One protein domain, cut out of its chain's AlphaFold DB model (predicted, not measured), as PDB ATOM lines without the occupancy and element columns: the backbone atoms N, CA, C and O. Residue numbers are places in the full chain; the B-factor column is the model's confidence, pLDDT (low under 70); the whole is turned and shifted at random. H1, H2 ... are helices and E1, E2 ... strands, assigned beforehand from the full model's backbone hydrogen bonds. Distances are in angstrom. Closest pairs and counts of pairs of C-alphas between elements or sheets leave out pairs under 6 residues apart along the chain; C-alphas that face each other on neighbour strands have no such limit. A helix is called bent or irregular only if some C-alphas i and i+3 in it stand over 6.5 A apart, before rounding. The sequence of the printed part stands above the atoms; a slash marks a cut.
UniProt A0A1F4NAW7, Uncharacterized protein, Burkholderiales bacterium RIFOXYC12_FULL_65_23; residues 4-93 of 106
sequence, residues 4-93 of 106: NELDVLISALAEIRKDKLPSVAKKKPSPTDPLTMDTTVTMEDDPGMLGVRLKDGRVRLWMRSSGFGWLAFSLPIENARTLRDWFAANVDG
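AT A GLANCE: This is residues 4 to 93 of the 106 residues of an uncharacterized protein of Burkholderiales bacterium RIFOXYC12_FULL_65_23 (UniProt A0A1F4NAW7). What does the model look like? A small sheet of three strands, E1, E2 and E3, has helix H2 joined to it at one end and only grazing it, while a second helix, H1, sticks out far off at the other end of the longest axis, beyond a long looping link without named elements. Residues 4 to 23, of which 4 to 19 belong to H1, and residues 82 to 93, of which 82 to 91 belong to H2, stand free. What is it built of, and how large is it? The printed part has 90 residues, with two named helices and three named strands in the order H1, E1, E2, E3, H2; the class is mixed, helices and strands, and the sheet's order is E1, E2, E3, antiparallel. It is loose, with a radius of gyration of the C-alphas of 17.6 A and spans of 51 by 36 by 26 A.

HOW THE PARTS SIT: How do the strands pair? E1, residues 49 to 53, E2, residues 59 to 65, and E3, residues 69 to 75, form a meander, each strand the antiparallel neighbour of the one before. E1 and E2 are a hairpin at 163 degrees, with N 52 and O 60 within hydrogen-bond range at 2.9 A. E2 and E3 are a hairpin at 158 degrees, with N 63 and O 71 within hydrogen-bond range at 2.9 A. Where are the helices? H2, residues 77 to 91, is on the sheet but only grazes it, with its residues 77 to 81; the closest C-alphas of E2 and H2 are those of Val 59 and Ile 77, 6.3 A apart. H1, residues 4 to 19, is not on the sheet, and it is apart from E2, E3 and H2. In H2 every O i to N i+4 pair is within hydrogen-bond range, in H1 11 of 12.

IN THESE COORDINATES: How long are the strands? E2 measures 19.2 A from first to last C-alpha, E3 19.6 A and E1 14.0 A, and C-alpha 49 of E1 is at (25.991, 19.350, 6.373). Where do the helices lie? H2 measures 20.7 A and ends with C-alpha 91 at (24.441, 4.732, -0.761). H1 measures 24.0 A and begins with C-alpha 4 at (16.443, 33.446, 38.470); it is neither bent nor irregular, but only just, with C-alphas 16 and 19 6.0 A apart.

THE WHOLE: Which links are long? The link from H1 to E1 is long, with 29 residues, 20 to 48; those from E1 to E2, E2 to E3 and E3 to H2 are tight. How far does it reach? The two C-alphas farthest apart are those of Asn 4 and Gly 93, 54.7 A, and the printed part has no cut. Where is confidence low? The mean pLDDT of the printed part is 82.2, and residues 17 to 27, 31, 34 to 40 and 92 to 93 are under 70.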
ATOM      1  N   ASN A   4      15.456  33.595  37.405       84.38
ATOM      2  CA  ASN A   4      16.443  33.446  38.470       84.38
ATOM      3  C   ASN A   4      16.456  32.030  39.085       84.38
ATOM      4  O   ASN A   4      17.505  31.493  39.427       84.38
ATOM      5  N   GLU A   5      15.289  31.391  39.199       86.88
ATOM      6  CA  GLU A   5      15.170  30.018  39.708       86.88
ATOM      7  C   GLU A   5      15.791  29.010  38.728       86.88
ATOM      8  O   GLU A   5      16.444  28.046  39.134       86.88
ATOM      9  N   LEU A   6      15.645  29.272  37.425       86.44
ATOM     10  CA  LEU A   6      16.255  28.469  36.371       86.44
ATOM     11  C   LEU A   6      17.786  28.615  36.354       86.44
ATOM     12  O   LEU A   6      18.488  27.611  36.248       86.44
ATOM     13  N   ASP A   7      18.308  29.831  36.521       84.94
ATOM     14  CA  ASP A   7      19.755  30.091  36.543       84.94
ATOM     15  C   ASP A   7      20.453  29.424  37.739       84.94
ATOM     16  O   ASP A   7      21.555  28.876  37.605       84.94
ATOM     17  N   VAL A   8      19.792  29.394  38.901       92.38
ATOM     18  CA  VAL A   8      20.274  28.667  40.086       92.38
ATOM     19  C   VAL A   8      20.333  27.162  39.817       92.38
ATOM     20  O   VAL A   8      21.343  26.523  40.122       92.38
ATOM     21  N   LEU A   9      19.293  26.593  39.197       89.38
ATOM     22  CA  LEU A   9      19.266  25.172  38.833       89.38
ATOM     23  C   LEU A   9      20.351  24.815  37.809       89.38
ATOM     24  O   LEU A   9      21.014  23.787  37.954       89.38
ATOM     25  N   ILE A  10      20.565  25.663  36.800       83.69
ATOM     26  CA  ILE A  10      21.614  25.473  35.789       83.69
ATOM     27  C   ILE A  10      22.999  25.501  36.442       83.69
ATOM     28  O   ILE A  10      23.831  24.640  36.150       83.69
ATOM     29  N   SER A  11      23.236  26.445  37.355       82.62
ATOM     30  CA  SER A  11      24.514  26.586  38.062       82.62
ATOM     31  C   SER A  11      24.802  25.380  38.959       82.62
ATOM     32  O   SER A  11      25.876  24.786  38.868       82.62
ATOM     33  N   ALA A  12      23.817  24.940  39.748       85.75
ATOM     34  CA  ALA A  12      23.941  23.749  40.589       85.75
ATOM     35  C   ALA A  12      24.183  22.475  39.757       85.75
ATOM     36  O   ALA A  12      25.003  21.625  40.110       85.75
ATOM     37  N   LEU A  13      23.514  22.346  38.607       82.12
ATOM     38  CA  LEU A  13      23.725  21.230  37.688       82.12
ATOM     39  C   LEU A  13      25.132  21.249  37.069       82.12
ATOM     40  O   LEU A  13      25.731  20.187  36.877       82.12
ATOM     41  N   ALA A  14      25.664  22.434  36.763       75.62
ATOM     42  CA  ALA A  14      27.017  22.604  36.242       75.62
ATOM     43  C   ALA A  14      28.084  22.189  37.269       75.62
ATOM     44  O   ALA A  14      29.033  21.496  36.901       75.62
ATOM     45  N   GLU A  15      27.903  22.529  38.550       81.25
ATOM     46  CA  GLU A  15      28.793  22.091  39.635       81.25
ATOM     47  C   GLU A  15      28.804  20.566  39.784       81.25
ATOM     48  O   GLU A  15      29.870  19.956  39.807       81.25
ATOM     49  N   ILE A  16      27.633  19.921  39.773       78.50
ATOM     50  CA  ILE A  16      27.531  18.454  39.861       78.50
ATOM     51  C   ILE A  16      28.162  17.770  38.634       78.50
ATOM     52  O   ILE A  16      28.760  16.696  38.741       78.50
ATOM     53  N   ARG A  17      28.043  18.381  37.448       69.88
ATOM     54  CA  ARG A  17      28.649  17.874  36.204       69.88
ATOM     55  C   ARG A  17      30.164  18.037  36.147       69.88
ATOM     56  O   ARG A  17      30.802  17.304  35.399       69.88
ATOM     57  N   LYS A  18      30.747  18.957  36.916       69.25
ATOM     58  CA  LYS A  18      32.201  19.153  36.967       69.25
ATOM     59  C   LYS A  18      32.931  17.890  37.436       69.25
ATOM     60  O   LYS A  18      33.968  17.549  36.873       69.25
ATOM     61  N   ASP A  19      32.352  17.184  38.407       67.75
ATOM     62  CA  ASP A  19      32.938  15.973  39.002       67.75
ATOM     63  C   ASP A  19      32.413  14.686  38.351       67.75
ATOM     64  O   ASP A  19      33.077  13.648  38.347       67.75
ATOM     65  N   LYS A  20      31.228  14.756  37.736       62.97
ATOM     66  CA  LYS A  20      30.707  13.715  36.854       62.97
ATOM     67  C   LYS A  20      31.138  14.004  35.425       62.97
ATOM     68  O   LYS A  20      30.345  14.487  34.620       62.97
ATOM     69  N   LEU A  21      32.366  13.626  35.075       55.22
ATOM     70  CA  LEU A  21      32.648  13.313  33.676       55.22
ATOM     71  C   LEU A  21      31.556  12.337  33.219       55.22
ATOM     72  O   LEU A  21      31.486  11.235  33.772       55.22
ATOM     73  N   PRO A  22      30.749  12.615  32.185       55.19
ATOM     74  CA  PRO A  22      30.444  11.498  31.341       55.19
ATOM     75  C   PRO A  22      31.790  11.134  30.712       55.19
ATOM     76  O   PRO A  22      32.341  11.862  29.883       55.19
ATOM     77  N   SER A  23      32.322   9.975  31.091       56.66
ATOM     78  CA  SER A  23      32.922   9.140  30.061       56.66
ATOM     79  C   SER A  23      31.801   8.941  29.049       56.66
ATOM     80  O   SER A  23      30.917   8.115  29.263       56.66
ATOM     81  N   VAL A  24      31.728   9.816  28.038       56.06
ATOM     82  CA  VAL A  24      30.738   9.670  26.975       56.06
ATOM     83  C   VAL A  24      31.028   8.305  26.390       56.06
ATOM     84  O   VAL A  24      32.127   8.067  25.877       56.06
ATOM     85  N   ALA A  25      30.085   7.383  26.577       58.38
ATOM     86  CA  ALA A  25      30.247   6.022  26.120       58.38
ATOM     87  C   ALA A  25      30.609   6.082  24.633       58.38
ATOM     88  O   ALA A  25      29.874   6.631  23.818       58.38
ATOM     89  N   LYS A  26      31.786   5.555  24.275       62.38
ATOM     90  CA  LYS A  26      32.234   5.521  22.873       62.38
ATOM     91  C   LYS A  26      31.347   4.614  22.020       62.38
ATOM     92  O   LYS A  26      31.346   4.710  20.798       62.38
ATOM     93  N   LYS A  27      30.625   3.708  22.678       67.19
ATOM     94  CA  LYS A  27      29.624   2.851  22.064       67.19
ATOM     95  C   LYS A  27      28.376   3.689  21.799       67.19
ATOM     96  O   LYS A  27      27.882   4.356  22.705       67.19
ATOM     97  N   LYS A  28      27.863   3.620  20.569       71.69
ATOM     98  CA  LYS A  28      26.550   4.172  20.221       71.69
ATOM     99  C   LYS A  28      25.514   3.671  21.247       71.69
ATOM    100  O   LYS A  28      25.475   2.457  21.472       71.69
ATOM    101  N   PRO A  29      24.699   4.558  21.848       74.19
ATOM    102  CA  PRO A  29      23.615   4.151  22.732       74.19
ATOM    103  C   PRO A  29      22.720   3.121  22.046       74.19
ATOM    104  O   PRO A  29      22.333   3.307  20.888       74.19
ATOM    105  N   SER A  30      22.419   2.030  22.746       72.38
ATOM    106  CA  SER A  30      21.417   1.067  22.298       72.38
ATOM    107  C   SER A  30      20.157   1.261  23.135       72.38
ATOM    108  O   SER A  30      20.272   1.283  24.362       72.38
ATOM    109  N   PRO A  31      18.959   1.308  22.525       66.19
ATOM    110  CA  PRO A  31      17.696   1.349  23.267       66.19
ATOM    111  C   PRO A  31      17.524   0.179  24.248       66.19
ATOM    112  O   PRO A  31      16.732   0.257  25.179       66.19
ATOM    113  N   THR A  32      18.258  -0.914  24.029       72.56
ATOM    114  CA  THR A  32      18.211  -2.140  24.833       72.56
ATOM    115  C   THR A  32      19.330  -2.254  25.868       72.56
ATOM    116  O   THR A  32      19.368  -3.244  26.592       72.56
ATOM    117  N   ASP A  33      20.280  -1.313  25.907       72.56
ATOM    118  CA  ASP A  33      21.420  -1.352  26.830       72.56
ATOM    119  C   ASP A  33      21.101  -0.494  28.066       72.56
ATOM    120  O   ASP A  33      21.061   0.736  27.934       72.56
ATOM    121  N   PRO A  34      20.890  -1.102  29.255       68.81
ATOM    122  CA  PRO A  34      20.491  -0.399  30.478       68.81
ATOM    123  C   PRO A  34      21.435   0.734  30.883       68.81
ATOM    124  O   PRO A  34      21.021   1.662  31.567       68.81
ATOM    125  N   LEU A  35      22.699   0.682  30.448       69.25
ATOM    126  CA  LEU A  35      23.705   1.704  30.749       69.25
ATOM    127  C   LEU A  35      23.590   2.946  29.855       69.25
ATOM    128  O   LEU A  35      24.225   3.959  30.137       69.25
ATOM    129  N   THR A  36      22.814   2.874  28.770       66.50
ATOM    130  CA  THR A  36      22.658   3.967  27.800       66.50
ATOM    131  C   THR A  36      21.202   4.365  27.544       66.50
ATOM    132  O   THR A  36      20.972   5.235  26.708       66.50
ATOM    133  N   MET A  37      20.235   3.781  28.266       60.75
ATOM    134  CA  MET A  37      18.795   4.054  28.090       60.75
ATOM    135  C   MET A  37      18.437   5.535  28.272       60.75
ATOM    136  O   MET A  37      17.641   6.062  27.502       60.75
ATOM    137  N   ASP A  38      19.079   6.219  29.222       64.38
ATOM    138  CA  ASP A  38      18.845   7.647  29.486       64.38
ATOM    139  C   ASP A  38      19.706   8.573  28.606       64.38
ATOM    140  O   ASP A  38      19.709   9.794  28.777       64.38
ATOM    141  N   THR A  39      20.486   8.018  27.669       67.00
ATOM    142  CA  THR A  39      21.273   8.844  26.750       67.00
ATOM    143  C   THR A  39      20.362   9.376  25.654       67.00
ATOM    144  O   THR A  39      20.098   8.696  24.664       67.00
ATOM    145  N   THR A  40      19.905  10.617  25.812       66.69
ATOM    146  CA  THR A  40      19.147  11.316  24.773       66.69
ATOM    147  C   THR A  40      19.996  11.452  23.508       66.69
ATOM    148  O   THR A  40      20.967  12.208  23.473       66.69
ATOM    149  N   VAL A  41      19.618  10.724  22.455       74.81
ATOM    150  CA  VAL A  41      20.158  10.897  21.103       74.81
ATOM    151  C   VAL A  41      19.193  11.784  20.334       74.81
ATOM    152  O   VAL A  41      18.070  11.380  20.046       74.81
ATOM    153  N   THR A  42      19.625  12.992  19.992       75.56
ATOM    154  CA  THR A  42      18.855  13.851  19.091       75.56
ATOM    155  C   THR A  42      19.001  13.318  17.673       75.56
ATOM    156  O   THR A  42      20.105  13.278  17.129       75.56
ATOM    157  N   MET A  43      17.885  12.873  17.100       81.12
ATOM    158  CA  MET A  43      17.785  12.474  15.701       81.12
ATOM    159  C   MET A  43      17.131  13.618  14.938       81.12
ATOM    160  O   MET A  43      16.105  14.139  15.375       81.12
ATOM    161  N   GLU A  44      17.746  14.023  13.837       82.31
ATOM    162  CA  GLU A  44      17.218  15.065  12.965       82.31
ATOM    163  C   GLU A  44      17.247  14.566  11.531       82.31
ATOM    164  O   GLU A  44      18.257  14.014  11.084       82.31
ATOM    165  N   ASP A  45      16.138  14.779  10.835       85.12
ATOM    166  CA  ASP A  45      16.022  14.504   9.414       85.12
ATOM    167  C   ASP A  45      16.530  15.713   8.617       85.12
ATOM    168  O   ASP A  45      16.312  16.859   9.011       85.12
ATOM    169  N   ASP A  46      17.221  15.445   7.507       81.94
ATOM    170  CA  ASP A  46      17.810  16.453   6.607       81.94
ATOM    171  C   ASP A  46      18.660  17.545   7.307       81.94
ATOM    172  O   ASP A  46      18.422  18.749   7.149       81.94
ATOM    173  N   PRO A  47      19.669  17.169   8.120       87.75
ATOM    174  CA  PRO A  47      20.533  18.156   8.746       87.75
ATOM    175  C   PRO A  47      21.398  18.856   7.692       87.75
ATOM    176  O   PRO A  47      21.999  18.225   6.821       87.75
ATOM    177  N   GLY A  48      21.567  20.172   7.834       89.00
ATOM    178  CA  GLY A  48      22.531  20.913   7.023       89.00
ATOM    179  C   GLY A  48      23.954  20.413   7.291       89.00
ATOM    180  O   GLY A  48      24.434  20.500   8.424       89.00
ATOM    181  N   MET A  49      24.641  19.913   6.261       92.00
ATOM    182  CA  MET A  49      25.991  19.350   6.373       92.00
ATOM    183  C   MET A  49      26.995  20.036   5.444       92.00
ATOM    184  O   MET A  49      26.672  20.413   4.320       92.00
ATOM    185  N   LEU A  50      28.245  20.165   5.900       93.75
ATOM    186  CA  LEU A  50      29.356  20.681   5.094       93.75
ATOM    187  C   LEU A  50      30.667  19.964   5.440       93.75
ATOM    188  O   LEU A  50      31.016  19.829   6.609       93.75
ATOM    189  N   GLY A  51      31.437  19.569   4.425       93.88
ATOM    190  CA  GLY A  51      32.783  19.009   4.579       93.88
ATOM    191  C   GLY A  51      33.857  19.924   3.987       93.88
ATOM    192  O   GLY A  51      33.724  20.375   2.854       93.88
ATOM    193  N   VAL A  52      34.940  20.188   4.727       96.12
ATOM    194  CA  VAL A  52      36.078  21.001   4.254       96.12
ATOM    195  C   VAL A  52      37.404  20.351   4.640       96.12
ATOM    196  O   VAL A  52      37.598  19.951   5.786       96.12
ATOM    197  N   ARG A  53      38.360  20.287   3.708       95.69
ATOM    198  CA  ARG A  53      39.734  19.865   4.016       95.69
ATOM    199  C   ARG A  53      40.513  21.014   4.660       95.69
ATOM    200  O   ARG A  53      40.554  22.121   4.133       95.69
ATOM    201  N   LEU A  54      41.142  20.744   5.796       96.31
ATOM    202  CA  LEU A  54      41.967  21.700   6.526       96.31
ATOM    203  C   LEU A  54      43.413  21.691   6.010       96.31
ATOM    204  O   LEU A  54      43.880  20.713   5.423       96.31
ATOM    205  N   LYS A  55      44.147  22.778   6.279       95.56
ATOM    206  CA  LYS A  55      45.563  22.927   5.887       95.56
ATOM    207  C   LYS A  55      46.475  21.863   6.506       95.56
ATOM    208  O   LYS A  55      47.475  21.502   5.905       95.56
ATOM    209  N   ASP A  56      46.113  21.355   7.682       93.88
ATOM    210  CA  ASP A  56      46.848  20.304   8.397       93.88
ATOM    211  C   ASP A  56      46.545  18.881   7.886       93.88
ATOM    212  O   ASP A  56      46.986  17.898   8.474       93.88
ATOM    213  N   GLY A  57      45.777  18.758   6.800       92.50
ATOM    214  CA  GLY A  57      45.447  17.484   6.173       92.50
ATOM    215  C   GLY A  57      44.234  16.767   6.767       92.50
ATOM    216  O   GLY A  57      43.812  15.765   6.190       92.50
ATOM    217  N   ARG A  58      43.631  17.273   7.850       96.69
ATOM    218  CA  ARG A  58      42.374  16.740   8.402       96.69
ATOM    219  C   ARG A  58      41.163  17.169   7.573       96.69
ATOM    220  O   ARG A  58      41.222  18.125   6.802       96.69
ATOM    221  N   VAL A  59      40.038  16.491   7.773       97.00
ATOM    222  CA  VAL A  59      38.738  16.882   7.209       97.00
ATOM    223  C   VAL A  59      37.851  17.392   8.335       97.00
ATOM    224  O   VAL A  59      37.679  16.710   9.342       97.00
ATOM    225  N   ARG A  60      37.292  18.594   8.190       97.00
ATOM    226  CA  ARG A  60      36.279  19.120   9.101       97.00
ATOM    227  C   ARG A  60      34.886  18.874   8.545       97.00
ATOM    228  O   ARG A  60      34.581  19.345   7.453       97.00
ATOM    229  N   LEU A  61      34.067  18.178   9.324       95.44
ATOM    230  CA  LEU A  61      32.640  18.008   9.085       95.44
ATOM    231  C   LEU A  61      31.865  18.972   9.975       95.44
ATOM    232  O   LEU A  61      32.103  19.020  11.181       95.44
ATOM    233  N   TRP A  62      30.951  19.718   9.375       94.00
ATOM    234  CA  TRP A  62      29.993  20.584  10.041       94.00
ATOM    235  C   TRP A  62      28.600  19.989   9.895       94.00
ATOM    236  O   TRP A  62      28.232  19.551   8.807       94.00
ATOM    237  N   MET A  63      27.830  20.012  10.976       92.88
ATOM    238  CA  MET A  63      26.436  19.580  11.015       92.88
ATOM    239  C   MET A  63      25.621  20.630  11.761       92.88
ATOM    240  O   MET A  63      26.002  21.034  12.862       92.88
ATOM    241  N   ARG A  64      24.503  21.080  11.192       90.44
ATOM    242  CA  ARG A  64      23.555  21.952  11.887       90.44
ATOM    243  C   ARG A  64      22.502  21.087  12.571       90.44
ATOM    244  O   ARG A  64      21.713  20.458  11.886       90.44
ATOM    245  N   SER A  65      22.485  21.106  13.902       86.38
ATOM    246  CA  SER A  65      21.411  20.520  14.710       86.38
ATOM    247  C   SER A  65      20.446  21.607  15.164       86.38
ATOM    248  O   SER A  65      20.880  22.554  15.818       86.38
ATOM    249  N   SER A  66      19.158  21.483  14.861       82.94
ATOM    250  CA  SER A  66      18.068  22.355  15.316       82.94
ATOM    251  C   SER A  66      18.147  22.698  16.813       82.94
ATOM    252  O   SER A  66      17.996  23.867  17.165       82.94
ATOM    253  N   GLY A  67      18.494  21.725  17.665       79.62
ATOM    254  CA  GLY A  67      18.586  21.899  19.118       79.62
ATOM    255  C   GLY A  67      19.913  22.469  19.626       79.62
ATOM    256  O   GLY A  67      19.926  23.159  20.643       79.62
ATOM    257  N   PHE A  68      21.029  22.214  18.933       79.38
ATOM    258  CA  PHE A  68      22.373  22.517  19.456       79.38
ATOM    259  C   PHE A  68      23.171  23.560  18.670       79.38
ATOM    260  O   PHE A  68      24.269  23.926  19.087       79.38
ATOM    261  N   GLY A  69      22.667  24.063  17.544       87.50
ATOM    262  CA  GLY A  69      23.463  24.963  16.709       87.50
ATOM    263  C   GLY A  69      24.341  24.200  15.717       87.50
ATOM    264  O   GLY A  69      23.954  23.156  15.193       87.50
ATOM    265  N   TRP A  70      25.516  24.753  15.418       88.69
ATOM    266  CA  TRP A  70      26.520  24.107  14.573       88.69
ATOM    267  C   TRP A  70      27.441  23.214  15.404       88.69
ATOM    268  O   TRP A  70      28.072  23.673  16.353       88.69
ATOM    269  N   LEU A  71      27.571  21.958  14.991       89.94
ATOM    270  CA  LEU A  71      28.539  20.998  15.503       89.94
ATOM    271  C   LEU A  71      29.664  20.823  14.481       89.94
ATOM    272  O   LEU A  71      29.405  20.784  13.279       89.94
ATOM    273  N   ALA A  72      30.907  20.713  14.954       93.00
ATOM    274  CA  ALA A  72      32.080  20.572  14.096       93.00
ATOM    275  C   ALA A  72      33.010  19.457  14.581       93.00
ATOM    276  O   ALA A  72      33.475  19.470  15.721       93.00
ATOM    277  N   PHE A  73      33.360  18.537  13.684       92.75
ATOM    278  CA  PHE A  73      34.224  17.394  13.974       92.75
ATOM    279  C   PHE A  73      35.426  17.395  13.042       92.75
ATOM    280  O   PHE A  73      35.289  17.569  11.836       92.75
ATOM    281  N   SER A  74      36.625  17.217  13.598       95.81
ATOM    282  CA  SER A  74      37.867  17.185  12.813       95.81
ATOM    283  C   SER A  74      38.380  15.767  12.741       95.81
ATOM    284  O   SER A  74      38.918  15.248  13.716       95.81
ATOM    285  N   LEU A  75      38.203  15.153  11.585       95.88
ATOM    286  CA  LEU A  75      38.581  13.778  11.344       95.88
ATOM    287  C   LEU A  75      40.018  13.710  10.818       95.88
ATOM    288  O   LEU A  75      40.372  14.455   9.896       95.88
ATOM    289  N   PRO A  76      40.849  12.801  11.357       96.38
ATOM    290  CA  PRO A  76      42.038  12.339  10.655       96.38
ATOM    291  C   PRO A  76      41.670  11.851   9.251       96.38
ATOM    292  O   PRO A  76      40.577  11.322   9.040       96.38
ATOM    293  N   ILE A  77      42.590  12.009   8.300       92.69
ATOM    294  CA  ILE A  77      42.326  11.687   6.892       92.69
ATOM    295  C   ILE A  77      41.914  10.222   6.689       92.69
ATOM    296  O   ILE A  77      41.048   9.949   5.864       92.69
ATOM    297  N   GLU A  78      42.463   9.298   7.479       94.50
ATOM    298  CA  GLU A  78      42.132   7.873   7.381       94.50
ATOM    299  C   GLU A  78      40.679   7.590   7.775       94.50
ATOM    300  O   GLU A  78      39.970   6.905   7.047       94.50
ATOM    301  N   ASN A  79      40.178   8.219   8.842       93.38
ATOM    302  CA  ASN A  79      38.774   8.074   9.236       93.38
ATOM    303  C   ASN A  79      37.830   8.663   8.178       93.38
ATOM    304  O   ASN A  79      36.752   8.124   7.938       93.38
ATOM    305  N   ALA A  80      38.228   9.764   7.530       93.00
ATOM    306  CA  ALA A  80      37.450  10.348   6.440       93.00
ATOM    307  C   ALA A  80      37.387   9.417   5.216       93.00
ATOM    308  O   ALA A  80      36.341   9.322   4.577       93.00
ATOM    309  N   ARG A  81      38.476   8.693   4.912       93.62
ATOM    310  CA  ARG A  81      38.490   7.663   3.861       93.62
ATOM    311  C   ARG A  81      37.584   6.488   4.208       93.62
ATOM    312  O   ARG A  81      36.773   6.113   3.373       93.62
ATOM    313  N   THR A  82      37.643   5.982   5.441       94.06
ATOM    314  CA  THR A  82      36.735   4.918   5.899       94.06
ATOM    315  C   THR A  82      35.267   5.315   5.732       94.06
ATOM    316  O   THR A  82      34.471   4.510   5.262       94.06
ATOM    317  N   LEU A  83      34.902   6.558   6.073       91.81
ATOM    318  CA  LEU A  83      33.533   7.048   5.879       91.81
ATOM    319  C   LEU A  83      33.143   7.110   4.402       91.81
ATOM    320  O   LEU A  83      32.056   6.663   4.052       91.81
ATOM    321  N   ARG A  84      34.025   7.629   3.540       91.88
ATOM    322  CA  ARG A  84      33.804   7.651   2.086       91.88
ATOM    323  C   ARG A  84      33.533   6.247   1.552       91.88
ATOM    324  O   ARG A  84      32.564   6.066   0.827       91.88
ATOM    325  N   ASP A  85      34.372   5.279   1.908       92.06
ATOM    326  CA  ASP A  85      34.268   3.909   1.394       92.06
ATOM    327  C   ASP A  85      32.972   3.244   1.854       92.06
ATOM    328  O   ASP A  85      32.293   2.584   1.071       92.06
ATOM    329  N   TRP A  86      32.583   3.480   3.110       92.25
ATOM    330  CA  TRP A  86      31.302   3.011   3.620       92.25
ATOM    331  C   TRP A  86      30.123   3.644   2.869       92.25
ATOM    332  O   TRP A  86      29.210   2.924   2.472       92.25
ATOM    333  N   PHE A  87      30.140   4.963   2.636       90.38
ATOM    334  CA  PHE A  87      29.072   5.637   1.892       90.38
ATOM    335  C   PHE A  87      28.965   5.129   0.453       90.38
ATOM    336  O   PHE A  87      27.865   4.783   0.038       90.38
ATOM    337  N   ALA A  88      30.083   4.999  -0.262       89.31
ATOM    338  CA  ALA A  88      30.087   4.480  -1.629       89.31
ATOM    339  C   ALA A  88      29.444   3.083  -1.708       89.31
ATOM    340  O   ALA A  88      28.568   2.842  -2.532       89.31
ATOM    341  N   ALA A  89      29.795   2.189  -0.778       88.56
ATOM    342  CA  ALA A  89      29.260   0.828  -0.758       88.56
ATOM    343  C   ALA A  89      27.763   0.736  -0.392       88.56
ATOM    344  O   ALA A  89      27.102  -0.225  -0.776       88.56
ATOM    345  N   ASN A  90      27.230   1.693   0.382       88.00
ATOM    346  CA  ASN A  90      25.886   1.593   0.977       88.00
ATOM    347  C   ASN A  90      24.864   2.594   0.418       88.00
ATOM    348  O   ASN A  90      23.669   2.416   0.641       88.00
ATOM    349  N   VAL A  91      25.310   3.655  -0.256       84.06
ATOM    350  CA  VAL A  91      24.441   4.732  -0.761       84.06
ATOM    351  C   VAL A  91      24.449   4.793  -2.281       84.06
ATOM    352  O   VAL A  91      23.387   4.953  -2.875       84.06
ATOM    353  N   ASP A  92      25.606   4.600  -2.914       65.62
ATOM    354  CA  ASP A  92      25.737   4.752  -4.369       65.62
ATOM    355  C   ASP A  92      25.283   3.502  -5.148       65.62
ATOM    356  O   ASP A  92      25.350   3.471  -6.375       65.62
ATOM    357  N   GLY A  93      24.787   2.468  -4.457       53.56
ATOM    358  CA  GLY A  93      24.319   1.230  -5.084       53.56
ATOM    359  C   GLY A  93      25.434   0.360  -5.669       53.56
ATOM    360  O   GLY A  93      25.134  -0.689  -6.230       53.56
TER     361      GLY A  93